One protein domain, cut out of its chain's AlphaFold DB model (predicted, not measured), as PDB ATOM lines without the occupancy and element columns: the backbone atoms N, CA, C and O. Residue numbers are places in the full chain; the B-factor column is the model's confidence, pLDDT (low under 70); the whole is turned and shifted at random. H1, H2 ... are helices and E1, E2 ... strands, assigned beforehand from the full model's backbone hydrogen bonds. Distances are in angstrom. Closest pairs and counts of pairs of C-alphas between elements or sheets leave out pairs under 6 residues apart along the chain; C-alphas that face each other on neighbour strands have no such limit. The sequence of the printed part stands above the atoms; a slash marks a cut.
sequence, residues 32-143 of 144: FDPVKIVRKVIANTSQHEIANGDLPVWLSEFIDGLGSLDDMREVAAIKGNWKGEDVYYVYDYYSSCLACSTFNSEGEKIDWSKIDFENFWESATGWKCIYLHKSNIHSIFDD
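What this domain is: This is residues 32 to 143 of the 144 residues of an uncharacterized protein of Bacteroidales bacterium (UniProt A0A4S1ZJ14). A strongly twisted sheet of three strands forms the middle of this domain, with helix H1 packed over one face and helix H2 over the opposite face. Three short helices complete it: H3 beside the edge strand E2, H4 next to the first residues of H1, and H5, residues 137 to 141, near H1. The printed part has 112 residues with five named helices and three named strands, which follow each other along the chain as H1 H2 E1 E2 H3 H4 E3 H5, and the sheet runs E2 E1 E3, antiparallel throughout. The class is mixed, helices and strands. The whole is compact and rounded, with a radius of gyration of the C-alphas of 13.4 A and spans of 36 by 32 by 22 A.

Where its parts are: H1, residues 34 to 43, begins at C-alpha 34 (-1.443, -24.991, 154.180) and is 14.4 A long. H2, residues 57 to 65, is 11.9 A long. E1, residues 75 to 82, measures 22.2 A, and E2, residues 85 to 92, 22.9 A. H3 is residues 98 to 101 and H4 residues 117 to 123. E3, residues 125 to 133, measures 23.1 A and begins at C-alpha 125 (-12.039, -22.485, 149.495). H5, residues 137 to 141, ends at C-alpha 141 (3.610, -37.969, 150.223).

How they stand to each other: E1 and E2 form a hairpin, at 157 degrees between directions, with N 78 and O 89 2.8 A apart, within hydrogen-bond range. E1 and E3 are antiparallel at 162 degrees, with N 79 and O 128 2.8 A apart, also within range. E2, H3 H4 and E3 make a split strand-helix-strand unit, two strands running the same way with E1 between them, and its crossover is right-handed. H1 is on the sheet at a height of 8.9 A; the C-alphas of Val 41 and Lys 128 are its closest to E3, 5.9 A apart. H2 is on the opposite face, over E1, at a height of 10.2 A; the C-alphas of Ile 63 and Val 75 are the closest of H2 and E1, 7.8 A apart. H3 stands at the sheet's level, its height 0.6 A; the C-alphas of Val 90 and Ser 101 are its closest to E2, 5.4 A apart. H4 only grazes the sheet with residues 120 to 123. H4 and H1 only just touch, with 3 pairs of C-alphas within 8 A, the closest being Pro 34 and Trp 121 at 6.0 A, at a steep tilt of 54 degrees, the same way. H5 is not on the sheet and is close to H1 but not clearly touching, the closest C-alphas being Arg 39 and Phe 141, 7.2 A apart. In H1, H2 and H4 every O i to N i+4 pair is within hydrogen-bond range; in H5 it is 0 of 1, with 0 of 2 O i to N i+3 pairs, and H3 is too short for an O i to N i+4 pair.

The domain as a whole: The C-alphas farthest apart, those of Asp 71 and Lys 114, are 36.5 A from each other. The printed part has no cut. The links H1 to H2 and H3 to H4 are long; in the latter, residues 102 to 103 pair antiparallel with residues 88 to 89 of E2. The mean pLDDT of the printed part is 81.9, and 26 residues are under 70, namely 32, 46 to 53, 67 to 72, 96 and 134 to 143.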
ATOM      1  N   PHE A  32      -2.950 -24.648 161.719       69.75
ATOM      2  CA  PHE A  32      -3.334 -24.693 160.329       69.75
ATOM      3  C   PHE A  32      -2.080 -24.843 159.465       69.75
ATOM      4  O   PHE A  32      -1.132 -24.071 159.570       69.75
ATOM      5  N   ASP A  33      -2.063 -25.880 158.632       82.19
ATOM      6  CA  ASP A  33      -0.921 -26.212 157.787       82.19
ATOM      7  C   ASP A  33      -1.364 -26.181 156.317       82.19
ATOM      8  O   ASP A  33      -1.980 -27.144 155.837       82.19
ATOM      9  N   PRO A  34      -1.063 -25.098 155.580       83.62
ATOM     10  CA  PRO A  34      -1.443 -24.991 154.180       83.62
ATOM     11  C   PRO A  34      -0.819 -26.084 153.305       83.62
ATOM     12  O   PRO A  34      -1.391 -26.458 152.280       83.62
ATOM     13  N   VAL A  35       0.313 -26.668 153.720       85.25
ATOM     14  CA  VAL A  35       0.927 -27.788 153.002       85.25
ATOM     15  C   VAL A  35      -0.022 -28.987 152.995       85.25
ATOM     16  O   VAL A  35      -0.165 -29.645 151.966       85.25
ATOM     17  N   LYS A  36      -0.747 -29.251 154.092       85.75
ATOM     18  CA  LYS A  36      -1.737 -30.344 154.142       85.75
ATOM     19  C   LYS A  36      -2.873 -30.150 153.146       85.75
ATOM     20  O   LYS A  36      -3.348 -31.143 152.597       85.75
ATOM     21  N   ILE A  37      -3.293 -28.909 152.884       87.69
ATOM     22  CA  ILE A  37      -4.301 -28.618 151.853       87.69
ATOM     23  C   ILE A  37      -3.770 -29.048 150.492       87.69
ATOM     24  O   ILE A  37      -4.412 -29.855 149.822       87.69
ATOM     25  N   VAL A  38      -2.581 -28.571 150.119       87.88
ATOM     26  CA  VAL A  38      -1.946 -28.907 148.840       87.88
ATOM     27  C   VAL A  38      -1.818 -30.422 148.679       87.88
ATOM     28  O   VAL A  38      -2.289 -30.976 147.687       87.88
ATOM     29  N   ARG A  39      -1.258 -31.108 149.685       85.56
ATOM     30  CA  ARG A  39      -1.079 -32.568 149.669       85.56
ATOM     31  C   ARG A  39      -2.399 -33.302 149.482       85.56
ATOM     32  O   ARG A  39      -2.501 -34.173 148.625       85.56
ATOM     33  N   LYS A  40      -3.428 -32.931 150.248       87.25
ATOM     34  CA  LYS A  40      -4.753 -33.559 150.177       87.25
ATOM     35  C   LYS A  40      -5.416 -33.342 148.818       87.25
ATOM     36  O   LYS A  40      -6.078 -34.248 148.316       87.25
ATOM     37  N   VAL A  41      -5.269 -32.154 148.237       88.94
ATOM     38  CA  VAL A  41      -5.823 -31.830 146.916       88.94
ATOM     39  C   VAL A  41      -5.141 -32.671 145.842       88.94
ATOM     40  O   VAL A  41      -5.826 -33.305 145.043       88.94
ATOM     41  N   ILE A  42      -3.810 -32.743 145.862       84.88
ATOM     42  CA  ILE A  42      -3.038 -33.530 144.897       84.88
ATOM     43  C   ILE A  42      -3.328 -35.033 145.054       84.88
ATOM     44  O   ILE A  42      -3.650 -35.690 144.069       84.88
ATOM     45  N   ALA A  43      -3.308 -35.571 146.279       81.94
ATOM     46  CA  ALA A  43      -3.523 -36.998 146.545       81.94
ATOM     47  C   ALA A  43      -4.920 -37.500 146.132       81.94
ATOM     48  O   ALA A  43      -5.059 -38.638 145.695       81.94
ATOM     49  N   ASN A  44      -5.951 -36.655 146.236       81.88
ATOM     50  CA  ASN A  44      -7.325 -37.008 145.854       81.88
ATOM     51  C   ASN A  44      -7.630 -36.797 144.363       81.88
ATOM     52  O   ASN A  44      -8.758 -37.038 143.928       81.88
ATOM     53  N   THR A  45      -6.671 -36.308 143.579       79.50
ATOM     54  CA  THR A  45      -6.886 -36.027 142.159       79.50
ATOM     55  C   THR A  45      -6.689 -37.296 141.339       79.50
ATOM     56  O   THR A  45      -5.667 -37.971 141.443       79.50
ATOM     57  N   SER A  46      -7.674 -37.627 140.498       68.25
ATOM     58  CA  SER A  46      -7.536 -38.717 139.531       68.25
ATOM     59  C   SER A  46      -6.347 -38.442 138.616       68.25
ATOM     60  O   SER A  46      -6.234 -37.336 138.096       68.25
ATOM     61  N   GLN A  47      -5.501 -39.447 138.386       62.72
ATOM     62  CA  GLN A  47      -4.232 -39.342 137.649       62.72
ATOM     63  C   GLN A  47      -4.390 -39.125 136.130       62.72
ATOM     64  O   GLN A  47      -3.676 -39.727 135.330       62.72
ATOM     65  N   HIS A  48      -5.363 -38.333 135.700       55.12
ATOM     66  CA  HIS A  48      -5.482 -37.919 134.313       55.12
ATOM     67  C   HIS A  48      -4.750 -36.599 134.134       55.12
ATOM     68  O   HIS A  48      -4.971 -35.643 134.876       55.12
ATOM     69  N   GLU A  49      -3.861 -36.586 133.151       54.44
ATOM     70  CA  GLU A  49      -3.232 -35.375 132.659       54.44
ATOM     71  C   GLU A  49      -4.338 -34.479 132.089       54.44
ATOM     72  O   GLU A  49      -5.084 -34.880 131.193       54.44
ATOM     73  N   ILE A  50      -4.498 -33.292 132.669       61.84
ATOM     74  CA  ILE A  50      -5.319 -32.240 132.075       61.84
ATOM     75  C   ILE A  50      -4.423 -31.571 131.042       61.84
ATOM     76  O   ILE A  50      -3.316 -31.150 131.374       61.84
ATOM     77  N   ALA A  51      -4.872 -31.519 129.788       61.34
ATOM     78  CA  ALA A  51      -4.088 -30.915 128.723       61.34
ATOM     79  C   ALA A  51      -3.810 -29.437 129.047       61.34
ATOM     80  O   ALA A  51      -4.721 -28.708 129.440       61.34
ATOM     81  N   ASN A  52      -2.576 -28.971 128.819       63.59
ATOM     82  CA  ASN A  52      -2.174 -27.578 129.080       63.59
ATOM     83  C   ASN A  52      -3.095 -26.540 128.413       63.59
ATOM     84  O   ASN A  52      -3.289 -25.454 128.950       63.59
ATOM     85  N   GLY A  53      -3.716 -26.888 127.279       57.94
ATOM     86  CA  GLY A  53      -4.670 -26.028 126.572       57.94
ATOM     87  C   GLY A  53      -5.946 -25.686 127.352       57.94
ATOM     88  O   GLY A  53      -6.630 -24.734 126.982       57.94
ATOM     89  N   ASP A  54      -6.251 -26.412 128.431       77.62
ATOM     90  CA  ASP A  54      -7.399 -26.143 129.306       77.62
ATOM     91  C   ASP A  54      -7.056 -25.171 130.459       77.62
ATOM     92  O   ASP A  54      -7.930 -24.799 131.252       77.62
ATOM     93  N   LEU A  55      -5.790 -24.746 130.571       88.75
ATOM     94  CA  LEU A  55      -5.316 -23.801 131.584       88.75
ATOM     95  C   LEU A  55      -5.418 -22.345 131.097       88.75
ATOM     96  O   LEU A  55      -5.353 -22.077 129.896       88.75
ATOM     97  N   PRO A  56      -5.515 -21.360 132.017       92.69
ATOM     98  CA  PRO A  56      -5.229 -19.970 131.676       92.69
ATOM     99  C   PRO A  56      -3.867 -19.859 130.981       92.69
ATOM    100  O   PRO A  56      -2.901 -20.475 131.426       92.69
ATOM    101  N   VAL A  57      -3.784 -19.047 129.920       92.44
ATOM    102  CA  VAL A  57      -2.577 -18.933 129.076       92.44
ATOM    103  C   VAL A  57      -1.327 -18.655 129.911       92.44
ATOM    104  O   VAL A  57      -0.344 -19.376 129.787       92.44
ATOM    105  N   TRP A  58      -1.397 -17.690 130.835       94.62
ATOM    106  CA  TRP A  58      -0.274 -17.342 131.710       94.62
ATOM    107  C   TRP A  58       0.196 -18.522 132.572       94.62
ATOM    108  O   TRP A  58       1.382 -18.644 132.863       94.62
ATOM    109  N   LEU A  59      -0.728 -19.392 132.995       93.00
ATOM    110  CA  LEU A  59      -0.425 -20.527 133.859       93.00
ATOM    111  C   LEU A  59       0.237 -21.640 133.053       93.00
ATOM    112  O   LEU A  59       1.212 -22.219 133.524       93.00
ATOM    113  N   SER A  60      -0.254 -21.893 131.835       90.44
ATOM    114  CA  SER A  60       0.413 -22.791 130.887       90.44
ATOM    115  C   SER A  60       1.835 -22.308 130.610       90.44
ATOM    116  O   SER A  60       2.778 -23.062 130.804       90.44
ATOM    117  N   GLU A  61       2.006 -21.033 130.250       89.94
ATOM    118  CA  GLU A  61       3.318 -20.445 129.960       89.94
ATOM    119  C   GLU A  61       4.254 -20.473 131.175       89.94
ATOM    120  O   GLU A  61       5.448 -20.736 131.030       89.94
ATOM    121  N   PHE A  62       3.729 -20.231 132.382       90.62
ATOM    122  CA  PHE A  62       4.502 -20.346 133.616       90.62
ATOM    123  C   PHE A  62       5.006 -21.775 133.823       90.62
ATOM    124  O   PHE A  62       6.191 -21.963 134.083       90.62
ATOM    125  N   ILE A  63       4.125 -22.773 133.689       87.69
ATOM    126  CA  ILE A  63       4.457 -24.195 133.851       87.69
ATOM    127  C   ILE A  63       5.460 -24.645 132.785       87.69
ATOM    128  O   ILE A  63       6.473 -25.250 133.133       87.69
ATOM    129  N   ASP A  64       5.236 -24.299 131.517       84.81
ATOM    130  CA  ASP A  64       6.159 -24.595 130.416       84.81
ATOM    131  C   ASP A  64       7.533 -23.937 130.664       84.81
ATOM    132  O   ASP A  64       8.589 -24.539 130.449       84.81
ATOM    133  N   GLY A  65       7.523 -22.710 131.197       85.56
ATOM    134  CA  GLY A  65       8.706 -21.931 131.560       85.56
ATOM    135  C   GLY A  65       9.480 -22.456 132.772       85.56
ATOM    136  O   GLY A  65      10.660 -22.125 132.913       85.56
ATOM    137  N   LEU A  66       8.884 -23.309 133.617       82.50
ATOM    138  CA  LEU A  66       9.639 -24.013 134.657       82.50
ATOM    139  C   LEU A  66      10.715 -24.907 134.026       82.50
ATOM    140  O   LEU A  66      11.748 -25.135 134.649       82.50
ATOM    141  N   GLY A  67      10.555 -25.308 132.766       65.06
ATOM    142  CA  GLY A  67      11.551 -26.054 132.019       65.06
ATOM    143  C   GLY A  67      11.336 -27.549 132.192       65.06
ATOM    144  O   GLY A  67      11.647 -28.128 133.231       65.06
ATOM    145  N   SER A  68      10.872 -28.170 131.112       53.53
ATOM    146  CA  SER A  68      10.762 -29.615 130.887       53.53
ATOM    147  C   SER A  68      12.124 -30.327 130.788       53.53
ATOM    148  O   SER A  68      12.249 -31.321 130.081       53.53
ATOM    149  N   LEU A  69      13.192 -29.781 131.383       48.09
ATOM    150  CA  LEU A  69      14.553 -30.316 131.225       48.09
ATOM    151  C   LEU A  69      14.796 -31.594 132.038       48.09
ATOM    152  O   LEU A  69      15.785 -32.277 131.795       48.09
ATOM    153  N   ASP A  70      13.887 -31.919 132.952       55.94
ATOM    154  CA  ASP A  70      13.855 -33.188 133.662       55.94
ATOM    155  C   ASP A  70      12.416 -33.709 133.611       55.94
ATOM    156  O   ASP A  70      11.541 -33.165 134.287       55.94
ATOM    157  N   ASP A  71      12.170 -34.790 132.865       58.84
ATOM    158  CA  ASP A  71      10.897 -35.544 132.883       58.84
ATOM    159  C   ASP A  71      10.556 -36.079 134.298       58.84
ATOM    160  O   ASP A  71       9.504 -36.670 134.535       58.84
ATOM    161  N   MET A  72      11.467 -35.890 135.261       59.88
ATOM    162  CA  MET A  72      11.308 -36.215 136.675       59.88
ATOM    163  C   MET A  72      10.741 -35.064 137.519       59.88
ATOM    164  O   MET A  72      10.441 -35.279 138.694       59.88
ATOM    165  N   ARG A  73      10.612 -33.844 136.976       72.06
ATOM    166  CA  ARG A  73      10.160 -32.687 137.754       72.06
ATOM    167  C   ARG A  73       8.664 -32.752 138.011       72.06
ATOM    168  O   ARG A  73       7.846 -32.533 137.123       72.06
ATOM    169  N   GLU A  74       8.301 -32.991 139.260       79.31
ATOM    170  CA  GLU A  74       6.901 -33.047 139.663       79.31
ATOM    171  C   GLU A  74       6.325 -31.634 139.786       79.31
ATOM    172  O   GLU A  74       6.774 -30.825 140.603       79.31
ATOM    173  N   VAL A  75       5.318 -31.344 138.963       84.94
ATOM    174  CA  VAL A  75       4.618 -30.058 138.947       84.94
ATOM    175  C   VAL A  75       3.125 -30.311 139.066       84.94
ATOM    176  O   VAL A  75       2.565 -31.142 138.352       84.94
ATOM    177  N   ALA A  76       2.467 -29.566 139.945       88.25
ATOM    178  CA  ALA A  76       1.014 -29.540 140.018       88.25
ATOM    179  C   ALA A  76       0.528 -28.096 140.089       88.25
ATOM    180  O   ALA A  76       1.132 -27.271 140.768       88.25
ATOM    181  N   ALA A  77      -0.590 -27.796 139.438       91.12
ATOM    182  CA  ALA A  77      -1.287 -26.536 139.652       91.12
ATOM    183  C   ALA A  77      -2.616 -26.813 140.338       91.12
ATOM    184  O   ALA A  77      -3.414 -27.635 139.881       91.12
ATOM    185  N   ILE A  78      -2.864 -26.105 141.434       92.25
ATOM    186  CA  ILE A  78      -4.134 -26.145 142.145       92.25
ATOM    187  C   ILE A  78      -4.814 -24.783 142.048       92.25
ATOM    188  O   ILE A  78      -4.173 -23.738 142.131       92.25
ATOM    189  N   LYS A  79      -6.129 -24.805 141.879       94.75
ATOM    190  CA  LYS A  79      -6.996 -23.634 141.805       94.75
ATOM    191  C   LYS A  79      -7.919 -23.611 143.011       94.75
ATOM    192  O   LYS A  79      -8.543 -24.626 143.305       94.75
ATOM    193  N   GLY A  80      -8.036 -22.465 143.663       95.12
ATOM    194  CA  GLY A  80      -9.001 -22.192 144.722       95.12
ATOM    195  C   GLY A  80      -9.806 -20.930 144.426       95.12
ATOM    196  O   GLY A  80      -9.627 -20.289 143.390       95.12
ATOM    197  N   ASN A  81     -10.688 -20.573 145.353       96.88
ATOM    198  CA  ASN A  81     -11.408 -19.308 145.356       96.88
ATOM    199  C   ASN A  81     -11.110 -18.538 146.643       96.88
ATOM    200  O   ASN A  81     -11.244 -19.085 147.740       96.88
ATOM    201  N   TRP A  82     -10.751 -17.266 146.513       96.19
ATOM    202  CA  TRP A  82     -10.527 -16.368 147.634       96.19
ATOM    203  C   TRP A  82     -11.215 -15.034 147.370       96.19
ATOM    204  O   TRP A  82     -10.981 -14.394 146.350       96.19
ATOM    205  N   LYS A  83     -12.099 -14.616 148.286       94.62
ATOM    206  CA  LYS A  83     -12.886 -13.371 148.175       94.62
ATOM    207  C   LYS A  83     -13.677 -13.237 146.860       94.62
ATOM    208  O   LYS A  83     -13.917 -12.129 146.395       94.62
ATOM    209  N   GLY A  84     -14.126 -14.358 146.294       94.69
ATOM    210  CA  GLY A  84     -14.885 -14.384 145.043       94.69
ATOM    211  C   GLY A  84     -14.021 -14.442 143.785       94.69
ATOM    212  O   GLY A  84     -14.571 -14.622 142.703       94.69
ATOM    213  N   GLU A  85     -12.696 -14.385 143.913       96.00
ATOM    214  CA  GLU A  85     -11.758 -14.468 142.795       96.00
ATOM    215  C   GLU A  85     -11.039 -15.814 142.759       96.00
ATOM    216  O   GLU A  85     -10.819 -16.461 143.787       96.00
ATOM    217  N   ASP A  86     -10.668 -16.240 141.556       97.44
ATOM    218  CA  ASP A  86      -9.831 -17.417 141.384       97.44
ATOM    219  C   ASP A  86      -8.397 -17.123 141.836       97.44
ATOM    220  O   ASP A  86      -7.805 -16.111 141.461       97.44
ATOM    221  N   VAL A  87      -7.827 -18.050 142.596       97.56
ATOM    222  CA  VAL A  87      -6.418 -18.035 142.997       97.56
ATOM    223  C   VAL A  87      -5.770 -19.354 142.632       97.56
ATOM    224  O   VAL A  87      -6.426 -20.398 142.580       97.56
ATOM    225  N   TYR A  88      -4.473 -19.309 142.378       96.38
ATOM    226  CA  TYR A  88      -3.725 -20.436 141.851       96.38
ATOM    227  C   TYR A  88      -2.478 -20.643 142.690       96.38
ATOM    228  O   TYR A  88      -1.791 -19.682 143.016       96.38
ATOM    229  N   TYR A  89      -2.164 -21.889 143.013       95.25
ATOM    230  CA  TYR A  89      -0.869 -22.259 143.562       95.25
ATOM    231  C   TYR A  89      -0.217 -23.293 142.653       95.25
ATOM    232  O   TYR A  89      -0.854 -24.279 142.276       95.25
ATOM    233  N   VAL A  90       1.047 -23.065 142.310       92.25
ATOM    234  CA  VAL A  90       1.860 -24.015 141.552       92.25
ATOM    235  C   VAL A  90       2.830 -24.691 142.507       92.25
ATOM    236  O   VAL A  90       3.756 -24.067 143.025       92.25
ATOM    237  N   TYR A  91       2.594 -25.977 142.738       89.12
ATOM    238  CA  TYR A  91       3.543 -26.863 143.385       89.12
ATOM    239  C   TYR A  91       4.645 -27.228 142.397       89.12
ATOM    240  O   TYR A  91       4.369 -27.665 141.280       89.12
ATOM    241  N   ASP A  92       5.881 -27.095 142.853       85.94
ATOM    242  CA  ASP A  92       7.079 -27.547 142.169       85.94
ATOM    243  C   ASP A  92       7.929 -28.318 143.177       85.94
ATOM    244  O   ASP A  92       8.231 -27.805 144.257       85.94
ATOM    245  N   TYR A  93       8.326 -29.542 142.834       77.00
ATOM    246  CA  TYR A  93       9.159 -30.373 143.699       77.00
ATOM    247  C   TYR A  93      10.437 -29.660 144.169       77.00
ATOM    248  O   TYR A  93      10.819 -29.765 145.336       77.00
ATOM    249  N   TYR A  94      11.068 -28.875 143.292       75.31
ATOM    250  CA  TYR A  94      12.284 -28.133 143.633       75.31
ATOM    251  C   TYR A  94      12.015 -26.846 144.422       75.31
ATOM    252  O   TYR A  94      12.944 -26.253 144.975       75.31
ATOM    253  N   SER A  95      10.761 -26.395 144.484       71.44
ATOM    254  CA  SER A  95      10.374 -25.154 145.143       71.44
ATOM    255  C   SER A  95       8.992 -25.271 145.787       71.44
ATOM    256  O   SER A  95       7.971 -24.871 145.235       71.44
ATOM    257  N   SER A  96       8.963 -25.770 147.024       65.81
ATOM    258  CA  SER A  96       7.743 -25.900 147.837       65.81
ATOM    259  C   SER A  96       7.325 -24.600 148.545       65.81
ATOM    260  O   SER A  96       6.524 -24.618 149.484       65.81
ATOM    261  N   CYS A  97       7.866 -23.453 148.123       85.12
ATOM    262  CA  CYS A  97       7.547 -22.162 148.719       85.12
ATOM    263  C   CYS A  97       6.133 -21.723 148.311       85.12
ATOM    264  O   CYS A  97       5.935 -21.095 147.271       85.12
ATOM    265  N   LEU A  98       5.163 -21.992 149.187       85.69
ATOM    266  CA  LEU A  98       3.761 -21.592 149.027       85.69
ATOM    267  C   LEU A  98       3.621 -20.108 148.663       85.69
ATOM    268  O   LEU A  98       2.921 -19.754 147.720       85.69
ATOM    269  N   ALA A  99       4.359 -19.237 149.347       87.19
ATOM    270  CA  ALA A  99       4.337 -17.806 149.067       87.19
ATOM    271  C   ALA A  99       4.927 -17.441 147.685       87.19
ATOM    272  O   ALA A  99       4.493 -16.494 147.034       87.19
ATOM    273  N   CYS A 100       5.910 -18.188 147.196       88.50
ATOM    274  CA  CYS A 100       6.647 -17.829 145.987       88.50
ATOM    275  C   CYS A 100       5.871 -18.118 144.695       88.50
ATOM    276  O   CYS A 100       6.166 -17.495 143.668       88.50
ATOM    277  N   SER A 101       4.907 -19.039 144.767       93.31
ATOM    278  CA  SER A 101       4.200 -19.613 143.617       93.31
ATOM    279  C   SER A 101       2.679 -19.597 143.788       93.31
ATOM    280  O   SER A 101       1.986 -20.460 143.252       93.31
ATOM    281  N   THR A 102       2.156 -18.629 144.546       95.56
ATOM    282  CA  THR A 102       0.716 -18.346 144.596       95.56
ATOM    283  C   THR A 102       0.404 -17.082 143.804       95.56
ATOM    284  O   THR A 102       1.073 -16.057 143.966       95.56
ATOM    285  N   PHE A 103      -0.631 -17.156 142.978       97.06
ATOM    286  CA  PHE A 103      -1.001 -16.150 141.995       97.06
ATOM    287  C   PHE A 103      -2.494 -15.816 142.073       97.06
ATOM    288  O   PHE A 103      -3.314 -16.659 142.453       97.06
ATOM    289  N   ASN A 104      -2.846 -14.588 141.699       96.88
ATOM    290  CA  ASN A 104      -4.231 -14.188 141.458       96.88
ATOM    291  C   ASN A 104      -4.728 -14.702 140.089       96.88
ATOM    292  O   ASN A 104      -4.023 -15.412 139.368       96.88
ATOM    293  N   SER A 105      -5.959 -14.339 139.725       95.69
ATOM    294  CA  SER A 105      -6.578 -14.766 138.465       95.69
ATOM    295  C   SER A 105      -5.891 -14.247 137.198       95.69
ATOM    296  O   SER A 105      -5.978 -14.886 136.146       95.69
ATOM    297  N   GLU A 106      -5.153 -13.147 137.321       96.44
ATOM    298  CA  GLU A 106      -4.426 -12.482 136.240       96.44
ATOM    299  C   GLU A 106      -2.985 -13.004 136.088       96.44
ATOM    300  O   GLU A 106      -2.282 -12.609 135.162       96.44
ATOM    301  N   GLY A 107      -2.549 -13.923 136.959       95.81
ATOM    302  CA  GLY A 107      -1.197 -14.488 136.941       95.81
ATOM    303  C   GLY A 107      -0.158 -13.656 137.693       95.81
ATOM    304  O   GLY A 107       1.040 -13.925 137.604       95.81
ATOM    305  N   GLU A 108      -0.587 -12.659 138.464       96.44
ATOM    306  CA  GLU A 108       0.300 -11.866 139.310       96.44
ATOM    307  C   GLU A 108       0.536 -12.568 140.648       96.44
ATOM    308  O   GLU A 108      -0.387 -13.125 141.252       96.44
ATOM    309  N   LYS A 109       1.774 -12.519 141.153       94.75
ATOM    310  CA  LYS A 109       2.100 -13.076 142.471       94.75
ATOM    311  C   LYS A 109       1.367 -12.316 143.568       94.75
ATOM    312  O   LYS A 109       1.374 -11.086 143.593       94.75
ATOM    313  N   ILE A 110       0.811 -13.060 144.519       94.75
ATOM    314  CA  ILE A 110       0.198 -12.471 145.707       94.75
ATOM    315  C   ILE A 110       1.253 -11.685 146.499       94.75
ATOM    316  O   ILE A 110       2.322 -12.198 146.835       94.75
ATOM    317  N   ASP A 111       0.943 -10.425 146.802       93.75
ATOM    318  CA  ASP A 111       1.782  -9.566 147.634       93.75
ATOM    319  C   ASP A 111       1.558  -9.870 149.122       93.75
ATOM    320  O   ASP A 111       0.691  -9.297 149.791       93.75
ATOM    321  N   TRP A 112       2.378 -10.773 149.649       92.94
ATOM    322  CA  TRP A 112       2.332 -11.202 151.048       92.94
ATOM    323  C   TRP A 112       2.709 -10.113 152.055       92.94
ATOM    324  O   TRP A 112       2.472 -10.290 153.244       92.94
ATOM    325  N   SER A 113       3.242  -8.964 151.623       91.81
ATOM    326  CA  SER A 113       3.445  -7.829 152.537       91.81
ATOM    327  C   SER A 113       2.125  -7.171 152.964       91.81
ATOM    328  O   SER A 113       2.086  -6.439 153.953       91.81
ATOM    329  N   LYS A 114       1.037  -7.438 152.229       91.31
ATOM    330  CA  LYS A 114      -0.293  -6.854 152.451       91.31
ATOM    331  C   LYS A 114      -1.323  -7.862 152.956       91.31
ATOM    332  O   LYS A 114      -2.443  -7.469 153.282       91.31
ATOM    333  N   ILE A 115      -0.986  -9.150 152.957       91.44
ATOM    334  CA  ILE A 115      -1.924 -10.246 153.190       91.44
ATOM    335  C   ILE A 115      -1.320 -11.188 154.218       91.44
ATOM    336  O   ILE A 115      -0.194 -11.652 154.062       91.44
ATOM    337  N   ASP A 116      -2.100 -11.495 155.248       92.56
ATOM    338  CA  ASP A 116      -1.727 -12.515 156.214       92.56
ATOM    339  C   ASP A 116      -1.773 -13.906 155.563       92.56
ATOM    340  O   ASP A 116      -2.796 -14.319 155.008       92.56
ATOM    341  N   PHE A 117      -0.635 -14.596 155.597       90.62
ATOM    342  CA  PHE A 117      -0.430 -15.853 154.887       90.62
ATOM    343  C   PHE A 117      -1.335 -16.976 155.409       90.62
ATOM    344  O   PHE A 117      -1.971 -17.665 154.613       90.62
ATOM    345  N   GLU A 118      -1.430 -17.149 156.728       89.69
ATOM    346  CA  GLU A 118      -2.251 -18.205 157.332       89.69
ATOM    347  C   GLU A 118      -3.735 -17.954 157.056       89.69
ATOM    348  O   GLU A 118      -4.427 -18.819 156.518       89.69
ATOM    349  N   ASN A 119      -4.202 -16.726 157.299       90.06
ATOM    350  CA  ASN A 119      -5.589 -16.344 157.056       90.06
ATOM    351  C   ASN A 119      -5.976 -16.474 155.575       90.06
ATOM    352  O   ASN A 119      -7.124 -16.809 155.276       90.06
ATOM    353  N   PHE A 120      -5.064 -16.214 154.629       94.12
ATOM    354  CA  PHE A 120      -5.325 -16.440 153.203       94.12
ATOM    355  C   PHE A 120      -5.673 -17.905 152.939       94.12
ATOM    356  O   PHE A 120      -6.728 -18.199 152.381       94.12
ATOM    357  N   TRP A 121      -4.807 -18.818 153.371       92.56
ATOM    358  CA  TRP A 121      -4.972 -20.238 153.092       92.56
ATOM    359  C   TRP A 121      -6.153 -20.854 153.854       92.56
ATOM    360  O   TRP A 121      -6.809 -21.740 153.309       92.56
ATOM    361  N   GLU A 122      -6.460 -20.368 155.062       90.50
ATOM    362  CA  GLU A 122      -7.651 -20.767 155.831       90.50
ATOM    363  C   GLU A 122      -8.957 -20.334 155.161       90.50
ATOM    364  O   GLU A 122      -9.936 -21.079 155.149       90.50
ATOM    365  N   SER A 123      -8.986 -19.110 154.626       92.56
ATOM    366  CA  SER A 123     -10.204 -18.515 154.064       92.56
ATOM    367  C   SER A 123     -10.433 -18.850 152.592       92.56
ATOM    368  O   SER A 123     -11.551 -18.700 152.096       92.56
ATOM    369  N   ALA A 124      -9.400 -19.292 151.875       94.56
ATOM    370  CA  ALA A 124      -9.526 -19.764 150.506       94.56
ATOM    371  C   ALA A 124     -10.206 -21.141 150.462       94.56
ATOM    372  O   ALA A 124      -9.861 -22.064 151.200       94.56
ATOM    373  N   THR A 125     -11.172 -21.300 149.561       94.38
ATOM    374  CA  THR A 125     -12.039 -22.485 149.495       94.38
ATOM    375  C   THR A 125     -12.006 -23.145 148.120       94.38
ATOM    376  O   THR A 125     -11.474 -22.599 147.156       94.38
ATOM    377  N   GLY A 126     -12.574 -24.350 148.020       91.62
ATOM    378  CA  GLY A 126     -12.785 -25.017 146.731       91.62
ATOM    379  C   GLY A 126     -11.503 -25.440 146.009       91.62
ATOM    380  O   GLY A 126     -11.521 -25.564 144.785       91.62
ATOM    381  N   TRP A 127     -10.409 -25.652 146.746       92.19
ATOM    382  CA  TRP A 127      -9.134 -26.082 146.181       92.19
ATOM    383  C   TRP A 127      -9.279 -27.374 145.370       92.19
ATOM    384  O   TRP A 127      -9.720 -28.403 145.883       92.19
ATOM    385  N   LYS A 128      -8.876 -27.315 144.102       91.06
ATOM    386  CA  LYS A 128      -8.883 -28.434 143.157       91.06
ATOM    387  C   LYS A 128      -7.586 -28.463 142.365       91.06
ATOM    388  O   LYS A 128      -7.089 -27.415 141.962       91.06
ATOM    389  N   CYS A 129      -7.054 -29.650 142.111       89.25
ATOM    390  CA  CYS A 129      -5.949 -29.802 141.175       89.25
ATOM    391  C   CYS A 129      -6.485 -29.634 139.753       89.25
ATOM    392  O   CYS A 129      -7.502 -30.229 139.396       89.25
ATOM    393  N   ILE A 130      -5.830 -28.784 138.972       89.38
ATOM    394  CA  ILE A 130      -6.188 -28.480 137.583       89.38
ATOM    395  C   ILE A 130      -5.069 -28.832 136.601       89.38
ATOM    396  O   ILE A 130      -5.289 -28.770 135.401       89.38
ATOM    397  N   TYR A 131      -3.897 -29.216 137.102       88.12
ATOM    398  CA  TYR A 131      -2.792 -29.740 136.314       88.12
ATOM    399  C   TYR A 131      -1.925 -30.637 137.191       88.12
ATOM    400  O   TYR A 131      -1.656 -30.289 138.343       88.12
ATOM    401  N   LEU A 132      -1.469 -31.763 136.644       84.25
ATOM    402  CA  LEU A 132      -0.617 -32.715 137.344       84.25
ATOM    403  C   LEU A 132       0.345 -33.380 136.352       84.25
ATOM    404  O   LEU A 132      -0.075 -34.224 135.562       84.25
ATOM    405  N   HIS A 133       1.627 -33.025 136.421       78.81
ATOM    406  CA  HIS A 133       2.697 -33.682 135.672       78.81
ATOM    407  C   HIS A 133       3.292 -34.827 136.496       78.81
ATOM    408  O   HIS A 133       3.674 -34.633 137.652       78.81
ATOM    409  N   LYS A 134       3.356 -36.034 135.923       65.19
ATOM    410  CA  LYS A 134       3.681 -37.254 136.668       65.19
ATOM    411  C   LYS A 134       5.116 -37.724 136.421       65.19
ATOM    412  O   LYS A 134       5.374 -38.462 135.480       65.19
ATOM    413  N   SER A 135       5.974 -37.470 137.400       52.88
ATOM    414  CA  SER A 135       6.868 -38.492 137.949       52.88
ATOM    415  C   SER A 135       6.368 -38.754 139.377       52.88
ATOM    416  O   SER A 135       5.941 -37.818 140.021       52.88
ATOM    417  N   ASN A 136       6.205 -40.010 139.796       51.09
ATOM    418  CA  ASN A 136       5.954 -40.524 141.164       51.09
ATOM    419  C   ASN A 136       5.470 -39.641 142.360       51.09
ATOM    420  O   ASN A 136       5.769 -39.977 143.502       51.09
ATOM    421  N   ILE A 137       4.570 -38.669 142.180       53.78
ATOM    422  CA  ILE A 137       4.027 -37.823 143.270       53.78
ATOM    423  C   ILE A 137       3.457 -38.607 144.476       53.78
ATOM    424  O   ILE A 137       3.431 -38.107 145.600       53.78
ATOM    425  N   HIS A 138       3.012 -39.855 144.289       48.78
ATOM    426  CA  HIS A 138       2.570 -40.699 145.405       48.78
ATOM    427  C   HIS A 138       3.712 -41.142 146.336       48.78
ATOM    428  O   HIS A 138       3.493 -41.190 147.538       48.78
ATOM    429  N   SER A 139       4.941 -41.375 145.851       49.69
ATOM    430  CA  SER A 139       6.013 -41.871 146.733       49.69
ATOM    431  C   SER A 139       6.524 -40.826 147.723       49.69
ATOM    432  O   SER A 139       7.095 -41.187 148.740       49.69
ATOM    433  N   ILE A 140       6.342 -39.532 147.448       51.62
ATOM    434  CA  ILE A 140       6.892 -38.452 148.286       51.62
ATOM    435  C   ILE A 140       5.925 -38.058 149.409       51.62
ATOM    436  O   ILE A 140       6.350 -37.592 150.466       51.62
ATOM    437  N   PHE A 141       4.621 -38.255 149.204       51.56
ATOM    438  CA  PHE A 141       3.610 -37.969 150.223       51.56
ATOM    439  C   PHE A 141       3.305 -39.152 151.146       51.56
ATOM    440  O   PHE A 141       2.713 -38.925 152.198       51.56
ATOM    441  N   ASP A 142       3.738 -40.363 150.787       48.22
ATOM    442  CA  ASP A 142       3.583 -41.566 151.614       48.22
ATOM    443  C   ASP A 142       4.710 -41.732 152.668       48.22
ATOM    444  O   ASP A 142       4.550 -42.511 153.607       48.22
ATOM    445  N   ASP A 143       5.810 -40.968 152.564       41.00
ATOM    446  CA  ASP A 143       7.020 -41.087 153.409       41.00
ATOM    447  C   ASP A 143       7.184 -39.982 154.495       41.00
ATOM    448  O   ASP A 143       8.236 -39.902 155.138       41.00
TER     449      ASP A 143